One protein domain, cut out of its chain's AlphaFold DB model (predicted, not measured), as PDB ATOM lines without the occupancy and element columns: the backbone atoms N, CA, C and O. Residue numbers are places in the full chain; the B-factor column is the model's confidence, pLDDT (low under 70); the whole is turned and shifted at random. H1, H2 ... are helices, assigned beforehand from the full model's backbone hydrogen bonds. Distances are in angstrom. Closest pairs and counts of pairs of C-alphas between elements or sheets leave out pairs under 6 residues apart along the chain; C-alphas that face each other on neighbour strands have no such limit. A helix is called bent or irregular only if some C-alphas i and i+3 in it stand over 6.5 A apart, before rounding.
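What this domain is: This is residues 221 to 310 of the 310 residues of the protein "Putative GAG-POL" of Sorghum bicolor (UniProt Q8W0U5). A long, kinked helix, H2, is the backbone of an open model: H3 crosses it steeply and packs on its last part, residues 274 to 283, while H1 sits far off beyond its other end, in a wide loop of chain. Residues 241 to 243 and 245 to 249 of H1 stick out free. The printed part has 90 residues with three named helices, in the order H1, H2, H3, and no named strand; its class is all helix. The whole is loose, with a radius of gyration of the C-alphas of 16.3 A and spans of 47 by 32 by 27 A.

Where its parts are: Find C-alpha 262 at (1.162, 40.867, 38.204); from there H2 runs through residues 262 to 283, 27.8 A long. It is irregular, with C-alphas 264 and 267 7.8 A apart, and has a kink of 49 degrees near residue 269. H3, residues 293 to 307, is 22.1 A long and ends at C-alpha 307, (6.158, 58.666, 18.248); it is only just irregular, with C-alphas 296 and 299 6.9 A apart. H1, residues 241 to 249, is 12.5 A long and begins at C-alpha 241, (22.027, 42.801, 43.774).

How they stand to each other: Look at residues 274 to 283 of H2, which alone touch H3. The closest C-alphas, those of Ile 283 and Arg 293, are 6.1 A apart. The two helices run opposite ways at a steep tilt of 61 degrees. H1 is apart from H2 and from H3. Every O i to N i+4 pair is within hydrogen-bond range in H1, against 13 of 18 in H2 and 9 of 11 in H3.

The domain as a whole: The C-alphas farthest apart, those of His 251 and Leu 287, are 49.1 A apart. The printed part has no cut and ends at the chain's last residue, 310. The link from H1 to H2, 12 residues, is long. Read the B-factor column for low confidence, under 70, at residues 221 to 228, 237 to 239, 258 to 266, 284 to 292 and 309 to 310.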
ATOM      1  N   LEU A 221      -7.290  48.321  40.263       58.88
ATOM      2  CA  LEU A 221      -5.931  48.271  39.740       58.88
ATOM      3  C   LEU A 221      -5.152  49.435  40.352       58.88
ATOM      4  O   LEU A 221      -5.435  50.593  40.045       58.88
ATOM      5  N   GLN A 222      -4.179  49.130  41.211       60.41
ATOM      6  CA  GLN A 222      -3.208  50.121  41.655       60.41
ATOM      7  C   GLN A 222      -2.280  50.401  40.479       60.41
ATOM      8  O   GLN A 222      -1.290  49.710  40.255       60.41
ATOM      9  N   THR A 223      -2.680  51.362  39.653       59.19
ATOM     10  CA  THR A 223      -1.855  51.846  38.560       59.19
ATOM     11  C   THR A 223      -0.761  52.734  39.127       59.19
ATOM     12  O   THR A 223      -0.972  53.477  40.084       59.19
ATOM     13  N   ILE A 224       0.417  52.674  38.510       61.81
ATOM     14  CA  ILE A 224       1.467  53.657  38.756       61.81
ATOM     15  C   ILE A 224       0.877  55.036  38.415       61.81
ATOM     16  O   ILE A 224       0.482  55.241  37.257       61.81
ATOM     17  N   PRO A 225       0.757  55.958  39.389       60.94
ATOM     18  CA  PRO A 225       0.146  57.250  39.141       60.94
ATOM     19  C   PRO A 225       1.048  58.038  38.188       60.94
ATOM     20  O   PRO A 225       2.218  58.289  38.474       60.94
ATOM     21  N   ILE A 226       0.507  58.416  37.028       62.47
ATOM     22  CA  ILE A 226       1.220  59.222  36.030       62.47
ATOM     23  C   ILE A 226       1.172  60.677  36.500       62.47
ATOM     24  O   ILE A 226       0.405  61.484  35.985       62.47
ATOM     25  N   THR A 227       1.922  61.001  37.552       60.19
ATOM     26  CA  THR A 227       1.924  62.357  38.112       60.19
ATOM     27  C   THR A 227       2.810  63.289  37.291       60.19
ATOM     28  O   THR A 227       2.363  64.356  36.890       60.19
ATOM     29  N   TRP A 228       4.056  62.879  37.011       67.94
ATOM     30  CA  TRP A 228       5.059  63.690  36.310       67.94
ATOM     31  C   TRP A 228       6.065  62.791  35.574       67.94
ATOM     32  O   TRP A 228       6.338  61.682  36.050       67.94
ATOM     33  N   PRO A 229       6.657  63.243  34.450       74.25
ATOM     34  CA  PRO A 229       7.762  62.531  33.816       74.25
ATOM     35  C   PRO A 229       8.866  62.225  34.834       74.25
ATOM     36  O   PRO A 229       9.236  63.084  35.629       74.25
ATOM     37  N   PHE A 230       9.387  60.999  34.800       77.69
ATOM     38  CA  PHE A 230      10.452  60.505  35.686       77.69
ATOM     39  C   PHE A 230      10.093  60.286  37.166       77.69
ATOM     40  O   PHE A 230      10.965  59.866  37.918       77.69
ATOM     41  N   ALA A 231       8.842  60.496  37.587       76.94
ATOM     42  CA  ALA A 231       8.447  60.284  38.983       76.94
ATOM     43  C   ALA A 231       8.428  58.800  39.394       76.94
ATOM     44  O   ALA A 231       8.827  58.465  40.505       76.94
ATOM     45  N   VAL A 232       7.964  57.914  38.506       78.56
ATOM     46  CA  VAL A 232       7.917  56.462  38.735       78.56
ATOM     47  C   VAL A 232       8.181  55.730  37.420       78.56
ATOM     48  O   VAL A 232       7.672  56.132  36.369       78.56
ATOM     49  N   TRP A 233       8.956  54.646  37.473       79.00
ATOM     50  CA  TRP A 233       9.215  53.757  36.339       79.00
ATOM     51  C   TRP A 233       8.759  52.342  36.673       79.00
ATOM     52  O   TRP A 233       9.105  51.810  37.723       79.00
ATOM     53  N   GLY A 234       8.008  51.724  35.764       79.56
ATOM     54  CA  GLY A 234       7.783  50.286  35.803       79.56
ATOM     55  C   GLY A 234       8.928  49.570  35.090       79.56
ATOM     56  O   GLY A 234       9.295  49.945  33.975       79.56
ATOM     57  N   LEU A 235       9.478  48.536  35.722       80.06
ATOM     58  CA  LEU A 235      10.504  47.662  35.157       80.06
ATOM     59  C   LEU A 235      10.028  46.211  35.254       80.06
ATOM     60  O   LEU A 235       9.270  45.861  36.157       80.06
ATOM     61  N   ASP A 236      10.466  45.376  34.321       76.62
ATOM     62  CA  ASP A 236      10.203  43.938  34.312       76.62
ATOM     63  C   ASP A 236      11.547  43.209  34.173       76.62
ATOM     64  O   ASP A 236      12.425  43.680  33.447       76.62
ATOM     65  N   LEU A 237      11.718  42.096  34.893       68.62
ATOM     66  CA  LEU A 237      12.926  41.252  34.902       68.62
ATOM     67  C   LEU A 237      14.229  41.795  35.558       68.62
ATOM     68  O   LEU A 237      15.315  41.330  35.219       68.62
ATOM     69  N   PHE A 238      14.171  42.705  36.542       66.62
ATOM     70  CA  PHE A 238      15.375  43.201  37.248       66.62
ATOM     71  C   PHE A 238      15.403  42.818  38.736       66.62
ATOM     72  O   PHE A 238      14.742  43.447  39.557       66.62
ATOM     73  N   THR A 239      16.205  41.811  39.100       67.12
ATOM     74  CA  THR A 239      16.357  41.342  40.499       67.12
ATOM     75  C   THR A 239      17.811  41.265  40.981       67.12
ATOM     76  O   THR A 239      18.093  40.735  42.055       67.12
ATOM     77  N   GLU A 240      18.767  41.812  40.226       80.50
ATOM     78  CA  GLU A 240      20.187  41.703  40.574       80.50
ATOM     79  C   GLU A 240      20.617  42.605  41.741       80.50
ATOM     80  O   GLU A 240      20.290  43.790  41.822       80.50
ATOM     81  N   ARG A 241      21.485  42.075  42.611       83.12
ATOM     82  CA  ARG A 241      22.027  42.801  43.774       83.12
ATOM     83  C   ARG A 241      22.793  44.075  43.396       83.12
ATOM     84  O   ARG A 241      22.727  45.061  44.125       83.12
ATOM     85  N   LYS A 242      23.500  44.071  42.259       86.69
ATOM     86  CA  LYS A 242      24.226  45.248  41.748       86.69
ATOM     87  C   LYS A 242      23.272  46.389  41.384       86.69
ATOM     88  O   LYS A 242      23.587  47.548  41.634       86.69
ATOM     89  N   PHE A 243      22.095  46.059  40.852       85.06
ATOM     90  CA  PHE A 243      21.062  47.039  40.526       85.06
ATOM     91  C   PHE A 243      20.486  47.684  41.792       85.06
ATOM     92  O   PHE A 243      20.393  48.904  41.867       85.06
ATOM     93  N   LEU A 244      20.207  46.894  42.833       84.88
ATOM     94  CA  LEU A 244      19.719  47.438  44.106       84.88
ATOM     95  C   LEU A 244      20.738  48.372  44.773       84.88
ATOM     96  O   LEU A 244      20.363  49.421  45.283       84.88
ATOM     97  N   GLN A 245      22.031  48.040  44.706       87.94
ATOM     98  CA  GLN A 245      23.102  48.925  45.182       87.94
ATOM     99  C   GLN A 245      23.188  50.232  44.384       87.94
ATOM    100  O   GLN A 245      23.482  51.283  44.952       87.94
ATOM    101  N   PHE A 246      22.949  50.180  43.072       89.62
ATOM    102  CA  PHE A 246      22.850  51.374  42.239       89.62
ATOM    103  C   PHE A 246      21.655  52.240  42.658       89.62
ATOM    104  O   PHE A 246      21.825  53.440  42.865       89.62
ATOM    105  N   CYS A 247      20.474  51.642  42.840       89.50
ATOM    106  CA  CYS A 247      19.284  52.361  43.294       89.50
ATOM    107  C   CYS A 247      19.521  53.051  44.641       89.50
ATOM    108  O   CYS A 247      19.242  54.240  44.764       89.50
ATOM    109  N   ASP A 248      20.113  52.346  45.605       89.38
ATOM    110  CA  ASP A 248      20.442  52.889  46.925       89.38
ATOM    111  C   ASP A 248      21.410  54.082  46.834       89.38
ATOM    112  O   ASP A 248      21.128  55.168  47.344       89.38
ATOM    113  N   ARG A 249      22.500  53.935  46.065       94.62
ATOM    114  CA  ARG A 249      23.498  54.998  45.850       94.62
ATOM    115  C   ARG A 249      22.914  56.257  45.208       94.62
ATOM    116  O   ARG A 249      23.427  57.349  45.436       94.62
ATOM    117  N   HIS A 250      21.882  56.104  44.385       90.81
ATOM    118  CA  HIS A 250      21.223  57.206  43.685       90.81
ATOM    119  C   HIS A 250      19.909  57.646  44.344       90.81
ATOM    120  O   HIS A 250      19.178  58.437  43.750       90.81
ATOM    121  N   HIS A 251      19.616  57.170  45.559       89.38
ATOM    122  CA  HIS A 251      18.396  57.488  46.306       89.38
ATOM    123  C   HIS A 251      17.099  57.175  45.533       89.38
ATOM    124  O   HIS A 251      16.100  57.885  45.637       89.38
ATOM    125  N   ILE A 252      17.112  56.094  44.749       89.62
ATOM    126  CA  ILE A 252      15.963  55.592  43.994       89.62
ATOM    127  C   ILE A 252      15.231  54.564  44.858       89.62
ATOM    128  O   ILE A 252      15.790  53.523  45.207       89.62
ATOM    129  N   ARG A 253      13.961  54.830  45.174       85.62
ATOM    130  CA  ARG A 253      13.104  53.877  45.892       85.62
ATOM    131  C   ARG A 253      12.659  52.751  44.957       85.62
ATOM    132  O   ARG A 253      12.177  53.019  43.860       85.62
ATOM    133  N   VAL A 254      12.792  51.506  45.411       85.06
ATOM    134  CA  VAL A 254      12.328  50.312  44.690       85.06
ATOM    135  C   VAL A 254      11.071  49.778  45.368       85.06
ATOM    136  O   VAL A 254      11.129  49.342  46.516       85.06
ATOM    137  N   ASP A 255       9.954  49.797  44.644       81.38
ATOM    138  CA  ASP A 255       8.665  49.271  45.094       81.38
ATOM    139  C   ASP A 255       8.369  47.958  44.339       81.38
ATOM    140  O   ASP A 255       8.358  47.931  43.107       81.38
ATOM    141  N   TRP A 256       8.158  46.852  45.061       78.38
ATOM    142  CA  TRP A 256       7.941  45.529  44.458       78.38
ATOM    143  C   TRP A 256       6.457  45.240  44.223       78.38
ATOM    144  O   TRP A 256       5.628  45.406  45.117       78.38
ATOM    145  N   ALA A 257       6.130  44.734  43.034       70.31
ATOM    146  CA  ALA A 257       4.815  44.169  42.754       70.31
ATOM    147  C   ALA A 257       4.659  42.806  43.450       70.31
ATOM    148  O   ALA A 257       5.577  41.984  43.440       70.31
ATOM    149  N   ALA A 258       3.490  42.544  44.036       65.75
ATOM    150  CA  ALA A 258       3.200  41.240  44.618       65.75
ATOM    151  C   ALA A 258       3.151  40.167  43.518       65.75
ATOM    152  O   ALA A 258       2.452  40.330  42.520       65.75
ATOM    153  N   VAL A 259       3.823  39.032  43.740       59.09
ATOM    154  CA  VAL A 259       3.855  37.887  42.805       59.09
ATOM    155  C   VAL A 259       2.443  37.379  42.473       59.09
ATOM    156  O   VAL A 259       2.178  36.952  41.355       59.09
ATOM    157  N   ALA A 260       1.509  37.488  43.422       53.09
ATOM    158  CA  ALA A 260       0.110  37.099  43.250       53.09
ATOM    159  C   ALA A 260      -0.731  38.092  42.414       53.09
ATOM    160  O   ALA A 260      -1.849  37.768  42.013       53.09
ATOM    161  N   HIS A 261      -0.217  39.297  42.135       55.44
ATOM    162  CA  HIS A 261      -0.936  40.364  41.434       55.44
ATOM    163  C   HIS A 261      -0.066  41.039  40.356       55.44
ATOM    164  O   HIS A 261       0.186  42.242  40.439       55.44
ATOM    165  N   PRO A 262       0.328  40.318  39.287       55.00
ATOM    166  CA  PRO A 262       1.162  40.867  38.204       55.00
ATOM    167  C   PRO A 262       0.550  42.114  37.536       55.00
ATOM    168  O   PRO A 262       1.256  43.001  37.057       55.00
ATOM    169  N   LYS A 263      -0.780  42.262  37.629       57.50
ATOM    170  CA  LYS A 263      -1.544  43.398  37.098       57.50
ATOM    171  C   LYS A 263      -1.086  44.773  37.606       57.50
ATOM    172  O   LYS A 263      -1.345  45.762  36.919       57.50
ATOM    173  N   THR A 264      -0.413  44.876  38.759       60.88
ATOM    174  CA  THR A 264       0.136  46.160  39.245       60.88
ATOM    175  C   THR A 264       1.260  46.681  38.346       60.88
ATOM    176  O   THR A 264       1.405  47.892  38.194       60.88
ATOM    177  N   ASN A 265       1.988  45.793  37.656       69.75
ATOM    178  CA  ASN A 265       2.962  46.151  36.621       69.75
ATOM    179  C   ASN A 265       2.359  46.136  35.201       69.75
ATOM    180  O   ASN A 265       3.076  46.176  34.201       69.75
ATOM    181  N   GLY A 266       1.026  46.121  35.083       69.81
ATOM    182  CA  GLY A 266       0.320  45.950  33.811       69.81
ATOM    183  C   GLY A 266       0.572  47.055  32.772       69.81
ATOM    184  O   GLY A 266       0.220  46.899  31.603       69.81
ATOM    185  N   GLN A 267       1.164  48.191  33.157       72.38
ATOM    186  CA  GLN A 267       1.659  49.187  32.195       72.38
ATOM    187  C   GLN A 267       2.879  48.660  31.423       72.38
ATOM    188  O   GLN A 267       2.930  48.795  30.201       72.38
ATOM    189  N   VAL A 268       3.820  48.014  32.117       76.25
ATOM    190  CA  VAL A 268       5.018  47.417  31.513       76.25
ATOM    191  C   VAL A 268       4.650  46.178  30.713       76.25
ATOM    192  O   VAL A 268       5.096  46.042  29.580       76.25
ATOM    193  N   GLU A 269       3.757  45.330  31.230       77.81
ATOM    194  CA  GLU A 269       3.276  44.150  30.496       77.81
ATOM    195  C   GLU A 269       2.604  44.537  29.170       77.81
ATOM    196  O   GLU A 269       2.871  43.935  28.129       77.81
ATOM    197  N   ARG A 270       1.775  45.594  29.173       78.31
ATOM    198  CA  ARG A 270       1.172  46.130  27.942       78.31
ATOM    199  C   ARG A 270       2.226  46.677  26.983       78.31
ATOM    200  O   ARG A 270       2.158  46.374  25.793       78.31
ATOM    201  N   ALA A 271       3.205  47.432  27.479       78.88
ATOM    202  CA  ALA A 271       4.300  47.940  26.654       78.88
ATOM    203  C   ALA A 271       5.124  46.797  26.028       78.88
ATOM    204  O   ALA A 271       5.391  46.822  24.825       78.88
ATOM    205  N   ASN A 272       5.442  45.756  26.804       81.00
ATOM    206  CA  ASN A 272       6.107  44.543  26.327       81.00
ATOM    207  C   ASN A 272       5.278  43.857  25.231       81.00
ATOM    208  O   ASN A 272       5.811  43.499  24.179       81.00
ATOM    209  N   GLY A 273       3.960  43.754  25.426       81.31
ATOM    210  CA  GLY A 273       3.026  43.242  24.424       81.31
ATOM    211  C   GLY A 273       3.069  44.024  23.107       81.31
ATOM    212  O   GLY A 273       3.189  43.417  22.041       81.31
ATOM    213  N   MET A 274       3.046  45.359  23.165       81.12
ATOM    214  CA  MET A 274       3.119  46.226  21.978       81.12
ATOM    215  C   MET A 274       4.459  46.096  21.241       81.12
ATOM    216  O   MET A 274       4.484  45.995  20.013       81.12
ATOM    217  N   ILE A 275       5.577  46.045  21.978       82.94
ATOM    218  CA  ILE A 275       6.916  45.828  21.404       82.94
ATOM    219  C   ILE A 275       6.961  44.482  20.673       82.94
ATOM    220  O   ILE A 275       7.381  44.416  19.516       82.94
ATOM    221  N   LEU A 276       6.484  43.412  21.314       81.62
ATOM    222  CA  LEU A 276       6.453  42.078  20.718       81.62
ATOM    223  C   LEU A 276       5.541  42.016  19.489       81.62
ATOM    224  O   LEU A 276       5.912  41.396  18.492       81.62
ATOM    225  N   GLN A 277       4.374  42.663  19.525       80.69
ATOM    226  CA  GLN A 277       3.445  42.707  18.396       80.69
ATOM    227  C   GLN A 277       4.065  43.387  17.172       80.69
ATOM    228  O   GLN A 277       3.883  42.899  16.059       80.69
ATOM    229  N   GLY A 278       4.826  44.466  17.364       78.88
ATOM    230  CA  GLY A 278       5.520  45.142  16.269       78.88
ATOM    231  C   GLY A 278       6.773  44.409  15.778       78.88
ATOM    232  O   GLY A 278       7.068  44.416  14.582       78.88
ATOM    233  N   LEU A 279       7.488  43.712  16.668       81.38
ATOM    234  CA  LEU A 279       8.673  42.931  16.300       81.38
ATOM    235  C   LEU A 279       8.329  41.653  15.532       81.38
ATOM    236  O   LEU A 279       8.987  41.370  14.532       81.38
ATOM    237  N   LYS A 280       7.313  40.895  15.968       78.38
ATOM    238  CA  LYS A 280       6.897  39.613  15.364       78.38
ATOM    239  C   LYS A 280       6.851  39.642  13.826       78.38
ATOM    240  O   LYS A 280       7.559  38.834  13.226       78.38
ATOM    241  N   PRO A 281       6.123  40.557  13.161       75.81
ATOM    242  CA  PRO A 281       6.055  40.591  11.698       75.81
ATOM    243  C   PRO A 281       7.376  41.006  11.029       75.81
ATOM    244  O   PRO A 281       7.620  40.635   9.887       75.81
ATOM    245  N   ARG A 282       8.252  41.745  11.723       73.69
ATOM    246  CA  ARG A 282       9.534  42.238  11.179       73.69
ATOM    247  C   ARG A 282      10.661  41.215  11.263       73.69
ATOM    248  O   ARG A 282      11.585  41.231  10.447       73.69
ATOM    249  N   ILE A 283      10.591  40.328  12.252       73.88
ATOM    250  CA  ILE A 283      11.584  39.272  12.471       73.88
ATOM    251  C   ILE A 283      11.151  37.925  11.887       73.88
ATOM    252  O   ILE A 283      12.008  37.066  11.683       73.88
ATOM    253  N   PHE A 284       9.858  37.736  11.599       65.81
ATOM    254  CA  PHE A 284       9.338  36.496  11.032       65.81
ATOM    255  C   PHE A 284       9.929  36.239   9.641       65.81
ATOM    256  O   PHE A 284       9.659  36.950   8.674       65.81
ATOM    257  N   ASN A 285      10.751  35.196   9.539       63.84
ATOM    258  CA  ASN A 285      11.294  34.695   8.286       63.84
ATOM    259  C   ASN A 285      11.099  33.176   8.253       63.84
ATOM    260  O   ASN A 285      11.673  32.455   9.066       63.84
ATOM    261  N   ARG A 286      10.291  32.692   7.303       57.25
ATOM    262  CA  ARG A 286       9.957  31.266   7.152       57.25
ATOM    263  C   ARG A 286      11.174  30.402   6.792       57.25
ATOM    264  O   ARG A 286      11.137  29.200   7.017       57.25
ATOM    265  N   LEU A 287      12.229  31.010   6.242       55.56
ATOM    266  CA  LEU A 287      13.401  30.321   5.698       55.56
ATOM    267  C   LEU A 287      14.626  30.358   6.619       55.56
ATOM    268  O   LEU A 287      15.500  29.517   6.471       55.56
ATOM    269  N   ASN A 288      14.707  31.293   7.574       56.75
ATOM    270  CA  ASN A 288      15.855  31.394   8.476       56.75
ATOM    271  C   ASN A 288      15.450  31.806   9.900       56.75
ATOM    272  O   ASN A 288      14.954  32.913  10.117       56.75
ATOM    273  N   LYS A 289      15.766  30.951  10.885       55.44
ATOM    274  CA  LYS A 289      15.607  31.192  12.333       55.44
ATOM    275  C   LYS A 289      16.645  32.194  12.875       55.44
ATOM    276  O   LYS A 289      17.385  31.895  13.808       55.44
ATOM    277  N   PHE A 290      16.770  33.386  12.294       55.66
ATOM    278  CA  PHE A 290      17.744  34.371  12.780       55.66
ATOM    279  C   PHE A 290      17.272  35.041  14.081       55.66
ATOM    280  O   PHE A 290      16.722  36.143  14.070       55.66
ATOM    281  N   GLY A 291      17.567  34.407  15.221       58.66
ATOM    282  CA  GLY A 291      17.260  34.885  16.578       58.66
ATOM    283  C   GLY A 291      17.930  36.202  16.998       58.66
ATOM    284  O   GLY A 291      17.677  36.684  18.092       58.66
ATOM    285  N   LYS A 292      18.754  36.826  16.144       66.75
ATOM    286  CA  LYS A 292      19.456  38.097  16.426       66.75
ATOM    287  C   LYS A 292      18.918  39.296  15.638       66.75
ATOM    288  O   LYS A 292      19.382  40.414  15.834       66.75
ATOM    289  N   ARG A 293      17.943  39.102  14.738       72.81
ATOM    290  CA  ARG A 293      17.415  40.191  13.893       72.81
ATOM    291  C   ARG A 293      16.638  41.238  14.696       72.81
ATOM    292  O   ARG A 293      16.682  42.414  14.351       72.81
ATOM    293  N   TRP A 294      16.000  40.830  15.793       76.81
ATOM    294  CA  TRP A 294      15.277  41.743  16.680       76.81
ATOM    295  C   TRP A 294      16.181  42.838  17.264       76.81
ATOM    296  O   TRP A 294      15.709  43.954  17.418       76.81
ATOM    297  N   LEU A 295      17.479  42.576  17.491       79.06
ATOM    298  CA  LEU A 295      18.434  43.584  17.983       79.06
ATOM    299  C   LEU A 295      18.546  44.786  17.036       79.06
ATOM    300  O   LEU A 295      18.681  45.918  17.489       79.06
ATOM    301  N   LYS A 296      18.466  44.548  15.720       80.06
ATOM    302  CA  LYS A 296      18.512  45.608  14.700       80.06
ATOM    303  C   LYS A 296      17.170  46.326  14.542       80.06
ATOM    304  O   LYS A 296      17.145  47.500  14.202       80.06
ATOM    305  N   GLU A 297      16.062  45.627  14.782       80.19
ATOM    306  CA  GLU A 297      14.703  46.154  14.583       80.19
ATOM    307  C   GLU A 297      14.138  46.835  15.845       80.19
ATOM    308  O   GLU A 297      13.233  47.663  15.749       80.19
ATOM    309  N   LEU A 298      14.665  46.512  17.032       82.06
ATOM    310  CA  LEU A 298      14.175  47.021  18.313       82.06
ATOM    311  C   LEU A 298      14.275  48.552  18.429       82.06
ATOM    312  O   LEU A 298      13.270  49.147  18.816       82.06
ATOM    313  N   PRO A 299      15.388  49.229  18.074       84.88
ATOM    314  CA  PRO A 299      15.453  50.692  18.145       84.88
ATOM    315  C   PRO A 299      14.379  51.376  17.288       84.88
ATOM    316  O   PRO A 299      13.712  52.293  17.762       84.88
ATOM    317  N   ALA A 300      14.154  50.881  16.067       80.06
ATOM    318  CA  ALA A 300      13.119  51.394  15.171       80.06
ATOM    319  C   ALA A 300      11.707  51.162  15.736       80.06
ATOM    320  O   ALA A 300      10.851  52.037  15.631       80.06
ATOM    321  N   MET A 301      11.474  50.011  16.377       81.19
ATOM    322  CA  MET A 301      10.206  49.709  17.045       81.19
ATOM    323  C   MET A 301       9.947  50.585  18.274       81.19
ATOM    324  O   MET A 301       8.836  51.075  18.475       81.19
ATOM    325  N   VAL A 302      10.963  50.794  19.111       82.88
ATOM    326  CA  VAL A 302      10.856  51.663  20.291       82.88
ATOM    327  C   VAL A 302      10.622  53.107  19.860       82.88
ATOM    328  O   VAL A 302       9.803  53.795  20.468       82.88
ATOM    329  N   TRP A 303      11.300  53.557  18.803       82.06
ATOM    330  CA  TRP A 303      11.068  54.875  18.228       82.06
ATOM    331  C   TRP A 303       9.626  55.014  17.738       82.06
ATOM    332  O   TRP A 303       8.933  55.906  18.222       82.06
ATOM    333  N   SER A 304       9.135  54.079  16.913       80.62
ATOM    334  CA  SER A 304       7.759  54.134  16.408       80.62
ATOM    335  C   SER A 304       6.728  54.146  17.536       80.62
ATOM    336  O   SER A 304       5.815  54.954  17.506       80.62
ATOM    337  N   LEU A 305       6.885  53.320  18.576       78.56
ATOM    338  CA  LEU A 305       5.948  53.301  19.709       78.56
ATOM    339  C   LEU A 305       5.954  54.606  20.514       78.56
ATOM    340  O   LEU A 305       4.920  55.011  21.037       78.56
ATOM    341  N   ARG A 306       7.103  55.282  20.613       79.44
ATOM    342  CA  ARG A 306       7.212  56.571  21.310       79.44
ATOM    343  C   ARG A 306       6.625  57.720  20.498       79.44
ATOM    344  O   ARG A 306       6.158  58.688  21.098       79.44
ATOM    345  N   THR A 307       6.618  57.615  19.169       76.56
ATOM    346  CA  THR A 307       6.158  58.666  18.248       76.56
ATOM    347  C   THR A 307       4.742  58.446  17.711       76.56
ATOM    348  O   THR A 307       4.065  59.425  17.422       76.56
ATOM    349  N   SER A 308       4.217  57.220  17.683       72.25
ATOM    350  CA  SER A 308       2.823  56.935  17.313       72.25
ATOM    351  C   SER A 308       1.821  57.495  18.330       72.25
ATOM    352  O   SER A 308       2.077  57.499  19.534       72.25
ATOM    353  N   ARG A 309       0.670  57.980  17.847       54.09
ATOM    354  CA  ARG A 309      -0.451  58.399  18.703       54.09
ATOM    355  C   ARG A 309      -1.026  57.187  19.443       54.09
ATOM    356  O   ARG A 309      -1.357  56.192  18.804       54.09
ATOM    357  N   SER A 310      -1.115  57.295  20.766       51.16
ATOM    358  CA  SER A 310      -1.892  56.415  21.649       51.16
ATOM    359  C   SER A 310      -3.333  56.885  21.744       51.16
ATOM    360  O   SER A 310      -3.493  58.121  21.883       51.16
TER     361      SER A 310